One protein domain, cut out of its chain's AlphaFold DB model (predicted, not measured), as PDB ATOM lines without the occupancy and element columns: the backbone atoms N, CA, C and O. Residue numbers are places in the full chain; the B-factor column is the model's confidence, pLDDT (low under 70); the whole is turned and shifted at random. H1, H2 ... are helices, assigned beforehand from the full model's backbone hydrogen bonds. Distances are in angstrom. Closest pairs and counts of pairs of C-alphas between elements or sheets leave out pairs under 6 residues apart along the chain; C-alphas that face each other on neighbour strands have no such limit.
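AT A GLANCE: This is residues 2 to 43 and 73 to 133 of the 153 residues of a protein of Lotharella oceanica (UniProt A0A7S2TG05). A long helix, H2, lies in the middle; the hairpin H4 and H5 packs on it through H4, and H3 runs alongside it. Short H1 is crossed to H2. The all-helix printed part has 103 residues with five named helices, H1 to H5 in chain order, and is compact: radius of gyration of the C-alphas 12.9 A, spans 31 by 28 by 26 A.

IN THESE COORDINATES: H2, residues 20 to 38, begins at C-alpha (-4.742, 50.190, 12.529) and is 27.6 A long. H1 is residues 6 to 11, H3 73 to 81, H4 90 to 103; H5, 109 to 124, 22.9 A, ends at (-29.871, 45.725, 24.394).

HOW THE PARTS SIT: H2, with residues 30 to 38 alone, touches H4 (closest C-alphas Leu 34 and Ile 94, 7.5 A) at a steep tilt of 44 degrees. With 29 to 33 alone it touches H3 (Arg 33 and Leu 79, 6.6 A). H4 touches H5 (Ser 98 and Val 112, 5.7 A), opposite ways at 9 degrees. O i to N i+4 pairs are within hydrogen-bond range throughout H3, H4, H5, in 10 of 15 in H2 and 0 of 2 in H1, where 2 of 3 O i to N i+3 pairs are.

THE WHOLE: Residues 44 to 72 are not printed, a 22.4 A gap between C-alphas 43 and 73; no printed residue is under pLDDT 70.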
ATOM      1  N   THR A   2      -6.221  35.957  18.014       87.44
ATOM      2  CA  THR A   2      -6.713  35.989  19.402       87.44
ATOM      3  C   THR A   2      -8.145  35.478  19.427       87.44
ATOM      4  O   THR A   2      -8.961  35.918  18.619       87.44
ATOM      5  N   LEU A   3      -8.447  34.547  20.330       90.69
ATOM      6  CA  LEU A   3      -9.791  34.008  20.512       90.69
ATOM      7  C   LEU A   3     -10.431  34.642  21.750       90.69
ATOM      8  O   LEU A   3      -9.854  34.595  22.833       90.69
ATOM      9  N   TYR A   4     -11.635  35.187  21.586       93.06
ATOM     10  CA  TYR A   4     -12.455  35.691  22.684       93.06
ATOM     11  C   TYR A   4     -13.549  34.680  22.992       93.06
ATOM     12  O   TYR A   4     -14.381  34.372  22.141       93.06
ATOM     13  N   GLY A   5     -13.549  34.158  24.216       93.31
ATOM     14  CA  GLY A   5     -14.699  33.422  24.725       93.31
ATOM     15  C   GLY A   5     -15.876  34.366  24.968       93.31
ATOM     16  O   GLY A   5     -15.681  35.563  25.177       93.31
ATOM     17  N   TYR A   6     -17.091  33.816  25.021       95.12
ATOM     18  CA  TYR A   6     -18.320  34.587  25.239       95.12
ATOM     19  C   TYR A   6     -18.210  35.570  26.416       95.12
ATOM     20  O   TYR A   6     -18.508  36.742  26.255       95.12
ATOM     21  N   LYS A   7     -17.681  35.132  27.569       94.94
ATOM     22  CA  LYS A   7     -17.546  35.967  28.780       94.94
ATOM     23  C   LYS A   7     -16.597  37.169  28.637       94.94
ATOM     24  O   LYS A   7     -16.616  38.052  29.493       94.94
ATOM     25  N   ALA A   8     -15.747  37.183  27.614       95.75
ATOM     26  CA  ALA A   8     -14.790  38.253  27.333       95.75
ATOM     27  C   ALA A   8     -15.191  39.081  26.099       95.75
ATOM     28  O   ALA A   8     -14.411  39.916  25.646       95.75
ATOM     29  N   PHE A   9     -16.390  38.864  25.544       96.69
ATOM     30  CA  PHE A   9     -16.850  39.546  24.332       96.69
ATOM     31  C   PHE A   9     -16.926  41.072  24.503       96.69
ATOM     32  O   PHE A   9     -16.640  41.813  23.573       96.69
ATOM     33  N   TRP A  10     -17.187  41.557  25.720       96.69
ATOM     34  CA  TRP A  10     -17.118  42.987  26.057       96.69
ATOM     35  C   TRP A  10     -15.763  43.643  25.724       96.69
ATOM     36  O   TRP A  10     -15.691  44.854  25.547       96.69
ATOM     37  N   GLY A  11     -14.682  42.866  25.636       96.38
ATOM     38  CA  GLY A  11     -13.329  43.355  25.379       96.38
ATOM     39  C   GLY A  11     -12.925  43.396  23.904       96.38
ATOM     40  O   GLY A  11     -11.739  43.559  23.621       96.38
ATOM     41  N   THR A  12     -13.846  43.192  22.954       96.75
ATOM     42  CA  THR A  12     -13.500  43.068  21.523       96.75
ATOM     43  C   THR A  12     -13.500  44.384  20.749       96.75
ATOM     44  O   THR A  12     -13.026  44.404  19.614       96.75
ATOM     45  N   LEU A  13     -14.027  45.470  21.318       97.31
ATOM     46  CA  LEU A  13     -14.147  46.745  20.612       97.31
ATOM     47  C   LEU A  13     -12.778  47.356  20.301       97.31
ATOM     48  O   LEU A  13     -11.986  47.592  21.204       97.31
ATOM     49  N   LEU A  14     -12.514  47.658  19.033       96.94
ATOM     50  CA  LEU A  14     -11.273  48.300  18.605       96.94
ATOM     51  C   LEU A  14     -11.411  49.832  18.602       96.94
ATOM     52  O   LEU A  14     -12.403  50.332  18.067       96.94
ATOM     53  N   PRO A  15     -10.419  50.587  19.117       96.31
ATOM     54  CA  PRO A  15     -10.357  52.026  18.894       96.31
ATOM     55  C   PRO A  15     -10.113  52.309  17.407       96.31
ATOM     56  O   PRO A  15      -9.265  51.676  16.770       96.31
ATOM     57  N   VAL A  16     -10.847  53.261  16.842       96.56
ATOM     58  CA  VAL A  16     -10.821  53.606  15.415       96.56
ATOM     59  C   VAL A  16     -10.067  54.900  15.126       96.56
ATOM     60  O   VAL A  16      -9.807  55.191  13.961       96.56
ATOM     61  N   THR A  17      -9.714  55.686  16.150       94.88
ATOM     62  CA  THR A  17      -8.942  56.930  15.955       94.88
ATOM     63  C   THR A  17      -7.428  56.754  16.041       94.88
ATOM     64  O   THR A  17      -6.677  57.690  15.776       94.88
ATOM     65  N   VAL A  18      -6.969  55.543  16.355       91.12
ATOM     66  CA  VAL A  18      -5.550  55.176  16.370       91.12
ATOM     67  C   VAL A  18      -5.171  54.426  15.098       91.12
ATOM     68  O   VAL A  18      -6.024  53.890  14.390       91.12
ATOM     69  N   HIS A  19      -3.872  54.358  14.803       89.06
ATOM     70  CA  HIS A  19      -3.401  53.632  13.630       89.06
ATOM     71  C   HIS A  19      -3.794  52.145  13.700       89.06
ATOM     72  O   HIS A  19      -3.672  51.508  14.748       89.06
ATOM     73  N   GLY A  20      -4.226  51.565  12.575       85.81
ATOM     74  CA  GLY A  20      -4.742  50.190  12.529       85.81
ATOM     75  C   GLY A  20      -3.745  49.122  12.996       85.81
ATOM     76  O   GLY A  20      -4.163  48.101  13.525       85.81
ATOM     77  N   ARG A  21      -2.434  49.381  12.871       85.31
ATOM     78  CA  ARG A  21      -1.345  48.512  13.377       85.31
ATOM     79  C   ARG A  21      -1.184  48.535  14.904       85.31
ATOM     80  O   ARG A  21      -0.461  47.712  15.449       85.31
ATOM     81  N   VAL A  22      -1.810  49.497  15.580       89.25
ATOM     82  CA  VAL A  22      -1.702  49.708  17.033       89.25
ATOM     83  C   VAL A  22      -3.056  49.509  17.728       89.25
ATOM     84  O   VAL A  22      -3.104  49.237  18.923       89.25
ATOM     85  N   SER A  23      -4.163  49.596  16.986       92.94
ATOM     86  CA  SER A  23      -5.529  49.486  17.512       92.94
ATOM     87  C   SER A  23      -5.783  48.192  18.295       92.94
ATOM     88  O   SER A  23      -6.264  48.228  19.431       92.94
ATOM     89  N   ASP A  24      -5.401  47.041  17.741       92.38
ATOM     90  CA  ASP A  24      -5.566  45.740  18.389       92.38
ATOM     91  C   ASP A  24      -4.617  45.537  19.580       92.38
ATOM     92  O   ASP A  24      -4.955  44.803  20.517       92.38
ATOM     93  N   ILE A  25      -3.478  46.233  19.596       93.06
ATOM     94  CA  ILE A  25      -2.538  46.274  20.721       93.06
ATOM     95  C   ILE A  25      -3.111  47.113  21.872       93.06
ATOM     96  O   ILE A  25      -3.186  46.629  23.002       93.06
ATOM     97  N   TRP A  26      -3.581  48.334  21.606       94.19
ATOM     98  CA  TRP A  26      -4.222  49.197  22.611       94.19
ATOM     99  C   TRP A  26      -5.454  48.559  23.220       94.19
ATOM    100  O   TRP A  26      -5.566  48.500  24.445       94.19
ATOM    101  N   ARG A  27      -6.317  47.978  22.385       94.75
ATOM    102  CA  ARG A  27      -7.431  47.176  22.878       94.75
ATOM    103  C   ARG A  27      -6.937  46.033  23.772       94.75
ATOM    104  O   ARG A  27      -7.534  45.787  24.810       94.75
ATOM    105  N   SER A  28      -5.850  45.337  23.422       94.50
ATOM    106  CA  SER A  28      -5.318  44.248  24.262       94.50
ATOM    107  C   SER A  28      -4.935  44.721  25.659       94.50
ATOM    108  O   SER A  28      -5.320  44.069  26.627       94.50
ATOM    109  N   TYR A  29      -4.234  45.849  25.777       95.06
ATOM    110  CA  TYR A  29      -3.874  46.413  27.078       95.06
ATOM    111  C   TYR A  29      -5.100  46.860  27.880       95.06
ATOM    112  O   TYR A  29      -5.206  46.525  29.059       95.06
ATOM    113  N   PHE A  30      -6.045  47.543  27.229       95.69
ATOM    114  CA  PHE A  30      -7.312  47.955  27.834       95.69
ATOM    115  C   PHE A  30      -8.092  46.758  28.398       95.69
ATOM    116  O   PHE A  30      -8.433  46.722  29.580       95.69
ATOM    117  N   THR A  31      -8.321  45.732  27.571       95.88
ATOM    118  CA  THR A  31      -9.046  44.527  27.981       95.88
ATOM    119  C   THR A  31      -8.311  43.789  29.091       95.88
ATOM    120  O   THR A  31      -8.934  43.406  30.077       95.88
ATOM    121  N   LEU A  32      -6.994  43.596  28.959       94.56
ATOM    122  CA  LEU A  32      -6.204  42.859  29.945       94.56
ATOM    123  C   LEU A  32      -6.243  43.535  31.316       94.56
ATOM    124  O   LEU A  32      -6.354  42.842  32.326       94.56
ATOM    125  N   ARG A  33      -6.205  44.873  31.358       94.75
ATOM    126  CA  ARG A  33      -6.317  45.610  32.615       94.75
ATOM    127  C   ARG A  33      -7.650  45.329  33.304       94.75
ATOM    128  O   ARG A  33      -7.655  45.030  34.493       94.75
ATOM    129  N   LEU A  34      -8.760  45.398  32.575       95.56
ATOM    130  CA  LEU A  34     -10.099  45.172  33.131       95.56
ATOM    131  C   LEU A  34     -10.386  43.692  33.434       95.56
ATOM    132  O   LEU A  34     -11.161  43.399  34.338       95.56
ATOM    133  N   MET A  35      -9.728  42.746  32.755       94.62
ATOM    134  CA  MET A  35      -9.840  41.311  33.066       94.62
ATOM    135  C   MET A  35      -9.439  40.986  34.512       94.62
ATOM    136  O   MET A  35     -10.022  40.081  35.111       94.62
ATOM    137  N   TRP A  36      -8.495  41.738  35.091       91.56
ATOM    138  CA  TRP A  36      -8.104  41.585  36.498       91.56
ATOM    139  C   TRP A  36      -9.251  41.869  37.464       91.56
ATOM    140  O   TRP A  36      -9.331  41.237  38.513       91.56
ATOM    141  N   ASP A  37     -10.160  42.768  37.093       92.62
ATOM    142  CA  ASP A  37     -11.272  43.188  37.940       92.62
ATOM    143  C   ASP A  37     -12.430  42.175  37.938       92.62
ATOM    144  O   ASP A  37     -13.298  42.228  38.804       92.62
ATOM    145  N   VAL A  38     -12.440  41.241  36.980       94.31
ATOM    146  CA  VAL A  38     -13.500  40.230  36.789       94.31
ATOM    147  C   VAL A  38     -12.980  38.792  36.849       94.31
ATOM    148  O   VAL A  38     -13.622  37.864  36.352       94.31
ATOM    149  N   ASN A  39     -11.797  38.599  37.442       91.62
ATOM    150  CA  ASN A  39     -11.131  37.301  37.595       91.62
ATOM    151  C   ASN A  39     -10.998  36.511  36.276       91.62
ATOM    152  O   ASN A  39     -11.191  35.293  36.229       91.62
ATOM    153  N   GLN A  40     -10.706  37.213  35.182       93.19
ATOM    154  CA  GLN A  40     -10.437  36.613  33.879       93.19
ATOM    155  C   GLN A  40      -8.931  36.570  33.607       93.19
ATOM    156  O   GLN A  40      -8.158  37.382  34.112       93.19
ATOM    157  N   SER A  41      -8.509  35.609  32.786       90.06
ATOM    158  CA  SER A  41      -7.107  35.399  32.431       90.06
ATOM    159  C   SER A  41      -6.926  35.209  30.927       90.06
ATOM    160  O   SER A  41      -7.866  34.898  30.193       90.06
ATOM    161  N   ILE A  42      -5.691  35.412  30.473       92.31
ATOM    162  CA  ILE A  42      -5.250  35.130  29.108       92.31
ATOM    163  C   ILE A  42      -4.421  33.844  29.096       92.31
ATOM    164  O   ILE A  42      -3.677  33.563  30.035       92.31
ATOM    165  N   ALA A  43      -4.539  33.072  28.018       92.06
ATOM    166  CA  ALA A  43      -3.722  31.894  27.770       92.06
ATOM    167  C   ALA A  43      -2.996  32.032  26.429       92.06
ATOM    168  O   ALA A  43      -3.532  32.589  25.469       92.06
ATOM    169  N   GLY A  73       5.114  52.227  26.823       88.56
ATOM    170  CA  GLY A  73       5.581  52.296  28.209       88.56
ATOM    171  C   GLY A  73       4.703  53.209  29.070       88.56
ATOM    172  O   GLY A  73       4.243  52.798  30.134       88.56
ATOM    173  N   ALA A  74       4.393  54.408  28.568       88.31
ATOM    174  CA  ALA A  74       3.520  55.358  29.253       88.31
ATOM    175  C   ALA A  74       2.102  54.799  29.446       88.31
ATOM    176  O   ALA A  74       1.572  54.873  30.552       88.31
ATOM    177  N   LEU A  75       1.528  54.163  28.416       91.06
ATOM    178  CA  LEU A  75       0.227  53.497  28.518       91.06
ATOM    179  C   LEU A  75       0.234  52.421  29.607       91.06
ATOM    180  O   LEU A  75      -0.654  52.393  30.453       91.06
ATOM    181  N   THR A  76       1.230  51.533  29.605       93.25
ATOM    182  CA  THR A  76       1.296  50.458  30.605       93.25
ATOM    183  C   THR A  76       1.460  50.998  32.020       93.25
ATOM    184  O   THR A  76       0.810  50.496  32.934       93.25
ATOM    185  N   ALA A  77       2.268  52.045  32.206       92.12
ATOM    186  CA  ALA A  77       2.444  52.683  33.504       92.12
ATOM    187  C   ALA A  77       1.134  53.315  33.995       92.12
ATOM    188  O   ALA A  77       0.751  53.102  35.143       92.12
ATOM    189  N   PHE A  78       0.423  54.016  33.110       94.38
ATOM    190  CA  PHE A  78      -0.902  54.566  33.387       94.38
ATOM    191  C   PHE A  78      -1.898  53.468  33.788       94.38
ATOM    192  O   PHE A  78      -2.495  53.554  34.857       94.38
ATOM    193  N   LEU A  79      -2.029  52.394  33.002       94.62
ATOM    194  CA  LEU A  79      -2.979  51.309  33.284       94.62
ATOM    195  C   LEU A  79      -2.689  50.579  34.603       94.62
ATOM    196  O   LEU A  79      -3.619  50.145  35.284       94.62
ATOM    197  N   LEU A  80      -1.411  50.447  34.972       92.94
ATOM    198  CA  LEU A  80      -0.997  49.875  36.256       92.94
ATOM    199  C   LEU A  80      -1.343  50.786  37.442       92.94
ATOM    200  O   LEU A  80      -1.617  50.288  38.532       92.94
ATOM    201  N   GLN A  81      -1.318  52.105  37.247       92.56
ATOM    202  CA  GLN A  81      -1.635  53.091  38.285       92.56
ATOM    203  C   GLN A  81      -3.128  53.409  38.372       92.56
ATOM    204  O   GLN A  81      -3.598  53.829  39.430       92.56
ATOM    205  N   TRP A  82      -3.868  53.209  37.282       94.25
ATOM    206  CA  TRP A  82      -5.291  53.498  37.204       94.25
ATOM    207  C   TRP A  82      -6.091  52.651  38.203       94.25
ATOM    208  O   TRP A  82      -6.000  51.413  38.249       94.25
ATOM    209  N   LYS A  83      -6.897  53.351  39.006       90.25
ATOM    210  CA  LYS A  83      -7.780  52.776  40.017       90.25
ATOM    211  C   LYS A  83      -9.221  53.161  39.694       90.25
ATOM    212  O   LYS A  83      -9.512  54.354  39.665       90.25
ATOM    213  N   PRO A  84     -10.118  52.182  39.507       86.44
ATOM    214  CA  PRO A  84     -11.512  52.478  39.233       86.44
ATOM    215  C   PRO A  84     -12.173  53.137  40.452       86.44
ATOM    216  O   PRO A  84     -11.874  52.750  41.588       86.44
ATOM    217  N   PRO A  85     -13.113  54.072  40.241       85.75
ATOM    218  CA  PRO A  85     -13.980  54.556  41.305       85.75
ATOM    219  C   PRO A  85     -14.724  53.413  42.016       85.75
ATOM    220  O   PRO A  85     -15.128  52.418  41.403       85.75
ATOM    221  N   SER A  86     -14.912  53.556  43.330       85.38
ATOM    222  CA  SER A  86     -15.587  52.551  44.158       85.38
ATOM    223  C   SER A  86     -17.036  52.325  43.720       85.38
ATOM    224  O   SER A  86     -17.756  53.272  43.413       85.38
ATOM    225  N   GLY A  87     -17.482  51.066  43.748       86.19
ATOM    226  CA  GLY A  87     -18.879  50.695  43.493       86.19
ATOM    227  C   GLY A  87     -19.297  50.640  42.019       86.19
ATOM    228  O   GLY A  87     -20.467  50.391  41.740       86.19
ATOM    229  N   LEU A  88     -18.378  50.843  41.069       91.00
ATOM    230  CA  LEU A  88     -18.689  50.686  39.646       91.00
ATOM    231  C   LEU A  88     -18.789  49.214  39.231       91.00
ATOM    232  O   LEU A  88     -17.901  48.413  39.540       91.00
ATOM    233  N   THR A  89     -19.822  48.902  38.443       95.25
ATOM    234  CA  THR A  89     -19.930  47.654  37.671       95.25
ATOM    235  C   THR A  89     -18.864  47.606  36.573       95.25
ATOM    236  O   THR A  89     -18.256  48.627  36.243       95.25
ATOM    237  N   LEU A  90     -18.662  46.442  35.940       96.00
ATOM    238  CA  LEU A  90     -17.739  46.333  34.803       96.00
ATOM    239  C   LEU A  90     -18.076  47.336  33.688       96.00
ATOM    240  O   LEU A  90     -17.168  47.936  33.126       96.00
ATOM    241  N   ILE A  91     -19.360  47.564  33.403       97.19
ATOM    242  CA  ILE A  91     -19.806  48.540  32.396       97.19
ATOM    243  C   ILE A  91     -19.292  49.939  32.749       97.19
ATOM    244  O   ILE A  91     -18.668  50.590  31.913       97.19
ATOM    245  N   GLY A  92     -19.493  50.364  34.001       96.75
ATOM    246  CA  GLY A  92     -19.012  51.659  34.478       96.75
ATOM    247  C   GLY A  92     -17.489  51.774  34.430       96.75
ATOM    248  O   GLY A  92     -16.969  52.821  34.064       96.75
ATOM    249  N   ARG A  93     -16.757  50.692  34.729       97.25
ATOM    250  CA  ARG A  93     -15.288  50.670  34.623       97.25
ATOM    251  C   ARG A  93     -14.789  50.724  33.178       97.25
ATOM    252  O   ARG A  93     -13.772  51.358  32.929       97.25
ATOM    253  N   ILE A  94     -15.484  50.080  32.235       97.75
ATOM    254  CA  ILE A  94     -15.165  50.164  30.800       97.75
ATOM    255  C   ILE A  94     -15.327  51.610  30.320       97.75
ATOM    256  O   ILE A  94     -14.435  52.140  29.661       97.75
ATOM    257  N   GLU A  95     -16.451  52.246  30.658       97.75
ATOM    258  CA  GLU A  95     -16.713  53.635  30.285       97.75
ATOM    259  C   GLU A  95     -15.692  54.589  30.914       97.75
ATOM    260  O   GLU A  95     -15.059  55.360  30.194       97.75
ATOM    261  N   GLU A  96     -15.466  54.496  32.226       97.50
ATOM    262  CA  GLU A  96     -14.524  55.370  32.930       97.50
ATOM    263  C   GLU A  96     -13.095  55.206  32.400       97.50
ATOM    264  O   GLU A  96     -12.460  56.204  32.067       97.50
ATOM    265  N   LEU A  97     -12.623  53.972  32.185       97.44
ATOM    266  CA  LEU A  97     -11.289  53.754  31.629       97.44
ATOM    267  C   LEU A  97     -11.178  54.299  30.198       97.44
ATOM    268  O   LEU A  97     -10.118  54.792  29.812       97.44
ATOM    269  N   SER A  98     -12.251  54.240  29.402       97.69
ATOM    270  CA  SER A  98     -12.256  54.841  28.064       97.69
ATOM    271  C   SER A  98     -12.134  56.369  28.125       97.69
ATOM    272  O   SER A  98     -11.371  56.950  27.354       97.69
ATOM    273  N   ILE A  99     -12.797  57.018  29.086       97.75
ATOM    274  CA  ILE A  99     -12.664  58.459  29.336       97.75
ATOM    275  C   ILE A  99     -11.242  58.783  29.801       97.75
ATOM    276  O   ILE A  99     -10.606  59.663  29.228       97.75
ATOM    277  N   ALA A 100     -10.697  58.022  30.750       96.94
ATOM    278  CA  ALA A 100      -9.343  58.228  31.248       96.94
ATOM    279  C   ALA A 100      -8.288  58.056  30.132       96.94
ATOM    280  O   ALA A 100      -7.345  58.836  30.030       96.94
ATOM    281  N   MET A 101      -8.459  57.088  29.224       95.56
ATOM    282  CA  MET A 101      -7.585  56.959  28.049       95.56
ATOM    283  C   MET A 101      -7.683  58.154  27.089       95.56
ATOM    284  O   MET A 101      -6.688  58.497  26.447       95.56
ATOM    285  N   TYR A 102      -8.860  58.772  26.971       96.75
ATOM    286  CA  TYR A 102      -9.038  60.005  26.205       96.75
ATOM    287  C   TYR A 102      -8.339  61.192  26.877       96.75
ATOM    288  O   TYR A 102      -7.595  61.908  26.215       96.75
ATOM    289  N   GLU A 103      -8.498  61.360  28.192       96.00
ATOM    290  CA  GLU A 103      -7.850  62.429  28.968       96.00
ATOM    291  C   GLU A 103      -6.316  62.342  28.950       96.00
ATOM    292  O   GLU A 103      -5.629  63.351  29.096       96.00
ATOM    293  N   HIS A 104      -5.774  61.142  28.734       93.12
ATOM    294  CA  HIS A 104      -4.343  60.883  28.586       93.12
ATOM    295  C   HIS A 104      -3.841  60.911  27.124       93.12
ATOM    296  O   HIS A 104      -2.727  60.454  26.855       93.12
ATOM    297  N   ASP A 105      -4.636  61.417  26.172       92.19
ATOM    298  CA  ASP A 105      -4.288  61.533  24.743       92.19
ATOM    299  C   ASP A 105      -3.889  60.196  24.074       92.19
ATOM    300  O   ASP A 105      -3.084  60.147  23.128       92.19
ATOM    301  N   ILE A 106      -4.427  59.073  24.569       92.25
ATOM    302  CA  ILE A 106      -4.187  57.737  23.998       92.25
ATOM    303  C   ILE A 106      -5.187  57.447  22.873       92.25
ATOM    304  O   ILE A 106      -4.809  56.883  21.843       92.25
ATOM    305  N   ILE A 107      -6.447  57.834  23.074       95.38
ATOM    306  CA  ILE A 107      -7.551  57.722  22.112       95.38
ATOM    307  C   ILE A 107      -8.268  59.070  21.985       95.38
ATOM    308  O   ILE A 107      -8.065  59.961  22.803       95.38
ATOM    309  N   GLN A 108      -9.118  59.236  20.973       97.31
ATOM    310  CA  GLN A 108      -9.899  60.464  20.788       97.31
ATOM    311  C   GLN A 108     -11.355  60.297  21.238       97.31
ATOM    312  O   GLN A 108     -11.857  59.184  21.382       97.31
ATOM    313  N   LEU A 109     -12.077  61.417  21.361       98.06
ATOM    314  CA  LEU A 109     -13.485  61.459  21.780       98.06
ATOM    315  C   LEU A 109     -14.389  60.492  20.995       98.06
ATOM    316  O   LEU A 109     -15.295  59.886  21.558       98.06
ATOM    317  N   ARG A 110     -14.132  60.309  19.694       98.25
ATOM    318  CA  ARG A 110     -14.902  59.377  18.857       98.25
ATOM    319  C   ARG A 110     -14.826  57.931  19.359       98.25
ATOM    320  O   ARG A 110     -15.813  57.217  19.224       98.25
ATOM    321  N   ASP A 111     -13.702  57.513  19.937       98.38
ATOM    322  CA  ASP A 111     -13.556  56.169  20.503       98.38
ATOM    323  C   ASP A 111     -14.347  56.012  21.805       98.38
ATOM    324  O   ASP A 111     -14.947  54.963  22.024       98.38
ATOM    325  N   VAL A 112     -14.429  57.065  22.625       98.50
ATOM    326  CA  VAL A 112     -15.269  57.080  23.837       98.50
ATOM    327  C   VAL A 112     -16.744  56.936  23.462       98.50
ATOM    328  O   VAL A 112     -17.441  56.066  23.982       98.50
ATOM    329  N   LEU A 113     -17.208  57.721  22.484       98.62
ATOM    330  CA  LEU A 113     -18.586  57.635  21.983       98.62
ATOM    331  C   LEU A 113     -18.889  56.252  21.389       98.62
ATOM    332  O   LEU A 113     -19.972  55.702  21.592       98.62
ATOM    333  N   LEU A 114     -17.925  55.669  20.671       98.56
ATOM    334  CA  LEU A 114     -18.049  54.320  20.128       98.56
ATOM    335  C   LEU A 114     -18.120  53.265  21.244       98.56
ATOM    336  O   LEU A 114     -18.910  52.328  21.145       98.56
ATOM    337  N   CYS A 115     -17.346  53.433  22.319       98.50
ATOM    338  CA  CYS A 115     -17.391  52.580  23.503       98.50
ATOM    339  C   CYS A 115     -18.769  52.611  24.174       98.50
ATOM    340  O   CYS A 115     -19.367  51.561  24.411       98.50
ATOM    341  N   GLN A 116     -19.325  53.803  24.389       98.62
ATOM    342  CA  GLN A 116     -20.669  53.975  24.950       98.62
ATOM    343  C   GLN A 116     -21.756  53.339  24.069       98.62
ATOM    344  O   GLN A 116     -22.657  52.663  24.577       98.62
ATOM    345  N   ALA A 117     -21.658  53.500  22.745       98.62
ATOM    346  CA  ALA A 117     -22.572  52.861  21.799       98.62
ATOM    347  C   ALA A 117     -22.474  51.328  21.864       98.62
ATOM    348  O   ALA A 117     -23.491  50.648  21.986       98.62
ATOM    349  N   PHE A 118     -21.257  50.782  21.877       98.50
ATOM    350  CA  PHE A 118     -21.026  49.343  21.979       98.50
ATOM    351  C   PHE A 118     -21.572  48.751  23.287       98.50
ATOM    352  O   PHE A 118     -22.260  47.734  23.260       98.50
ATOM    353  N   LEU A 119     -21.334  49.406  24.429       98.44
ATOM    354  CA  LEU A 119     -21.899  48.998  25.720       98.44
ATOM    355  C   LEU A 119     -23.432  49.008  25.703       98.44
ATOM    356  O   LEU A 119     -24.069  48.074  26.197       98.44
ATOM    357  N   THR A 120     -24.024  50.036  25.091       98.50
ATOM    358  CA  THR A 120     -25.476  50.144  24.913       98.50
ATOM    359  C   THR A 120     -26.024  48.982  24.085       98.50
ATOM    360  O   THR A 120     -27.056  48.409  24.435       98.50
ATOM    361  N   ASP A 121     -25.341  48.608  23.005       98.56
ATOM    362  CA  ASP A 121     -25.759  47.496  22.156       98.56
ATOM    363  C   ASP A 121     -25.656  46.157  22.893       98.56
ATOM    364  O   ASP A 121     -26.605  45.374  22.850       98.56
ATOM    365  N   LEU A 122     -24.576  45.923  23.648       98.19
ATOM    366  CA  LEU A 122     -24.426  44.734  24.496       98.19
ATOM    367  C   LEU A 122     -25.564  44.603  25.516       98.19
ATOM    368  O   LEU A 122     -26.126  43.520  25.682       98.19
ATOM    369  N   LEU A 123     -25.946  45.707  26.161       97.81
ATOM    370  CA  LEU A 123     -27.088  45.732  27.075       97.81
ATOM    371  C   LEU A 123     -28.402  45.389  26.360       97.81
ATOM    372  O   LEU A 123     -29.175  44.570  26.856       97.81
ATOM    373  N   LYS A 124     -28.646  45.966  25.178       98.19
ATOM    374  CA  LYS A 124     -29.871  45.725  24.394       98.19
ATOM    375  C   LYS A 124     -30.004  44.285  23.911       98.19
ATOM    376  O   LYS A 124     -31.117  43.768  23.874       98.19
ATOM    377  N   VAL A 125     -28.898  43.636  23.547       97.62
ATOM    378  CA  VAL A 125     -28.909  42.222  23.132       97.62
ATOM    379  C   VAL A 125     -28.940  41.250  24.316       97.62
ATOM    380  O   VAL A 125     -28.966  40.040  24.106       97.62
ATOM    381  N   GLY A 126     -28.947  41.753  25.555       97.56
ATOM    382  CA  GLY A 126     -28.999  40.930  26.763       97.56
ATOM    383  C   GLY A 126     -27.677  40.229  27.085       97.56
ATOM    384  O   GLY A 126     -27.680  39.145  27.668       97.56
ATOM    385  N   TYR A 127     -26.542  40.815  26.695       98.00
ATOM    386  CA  TYR A 127     -25.231  40.283  27.043       98.00
ATOM    387  C   TYR A 127     -25.029  40.279  28.567       98.00
ATOM    388  O   TYR A 127     -25.202  41.294  29.241       98.00
ATOM    389  N   SER A 128     -24.621  39.130  29.112       96.94
ATOM    390  CA  SER A 128     -24.352  38.976  30.544       96.94
ATOM    391  C   SER A 128     -22.919  39.401  30.855       96.94
ATOM    392  O   SER A 128     -21.970  38.654  30.598       96.94
ATOM    393  N   PHE A 129     -22.762  40.587  31.438       97.12
ATOM    394  CA  PHE A 129     -21.462  41.063  31.901       97.12
ATOM    395  C   PHE A 129     -20.971  40.245  33.110       97.12
ATOM    396  O   PHE A 129     -21.776  39.869  33.961       97.12
ATOM    397  N   PRO A 130     -19.664  39.938  33.192       95.81
ATOM    398  CA  PRO A 130     -19.059  39.400  34.405       95.81
ATOM    399  C   PRO A 130     -19.169  40.364  35.592       95.81
ATOM    400  O   PRO A 130     -19.033  41.577  35.425       95.81
ATOM    401  N   GLU A 131     -19.341  39.803  36.786       93.88
ATOM    402  CA  GLU A 131     -19.324  40.554  38.041       93.88
ATOM    403  C   GLU A 131     -17.902  40.966  38.430       93.88
ATOM    404  O   GLU A 131     -16.929  40.249  38.173       93.88
ATOM    405  N   ILE A 132     -17.801  42.121  39.083       93.69
ATOM    406  CA  ILE A 132     -16.552  42.606  39.663       93.69
ATOM    407  C   ILE A 132     -16.225  41.782  40.908       93.69
ATOM    408  O   ILE A 132     -17.098  41.506  41.728       93.69
ATOM    409  N   ILE A 133     -14.957  41.413  41.066       89.25
ATOM    410  CA  ILE A 133     -14.474  40.813  42.308       89.25
ATOM    411  C   ILE A 133     -14.021  41.903  43.287       89.25
ATOM    412  O   ILE A 133     -13.117  42.685  42.992       89.25
TER     413      ILE A 133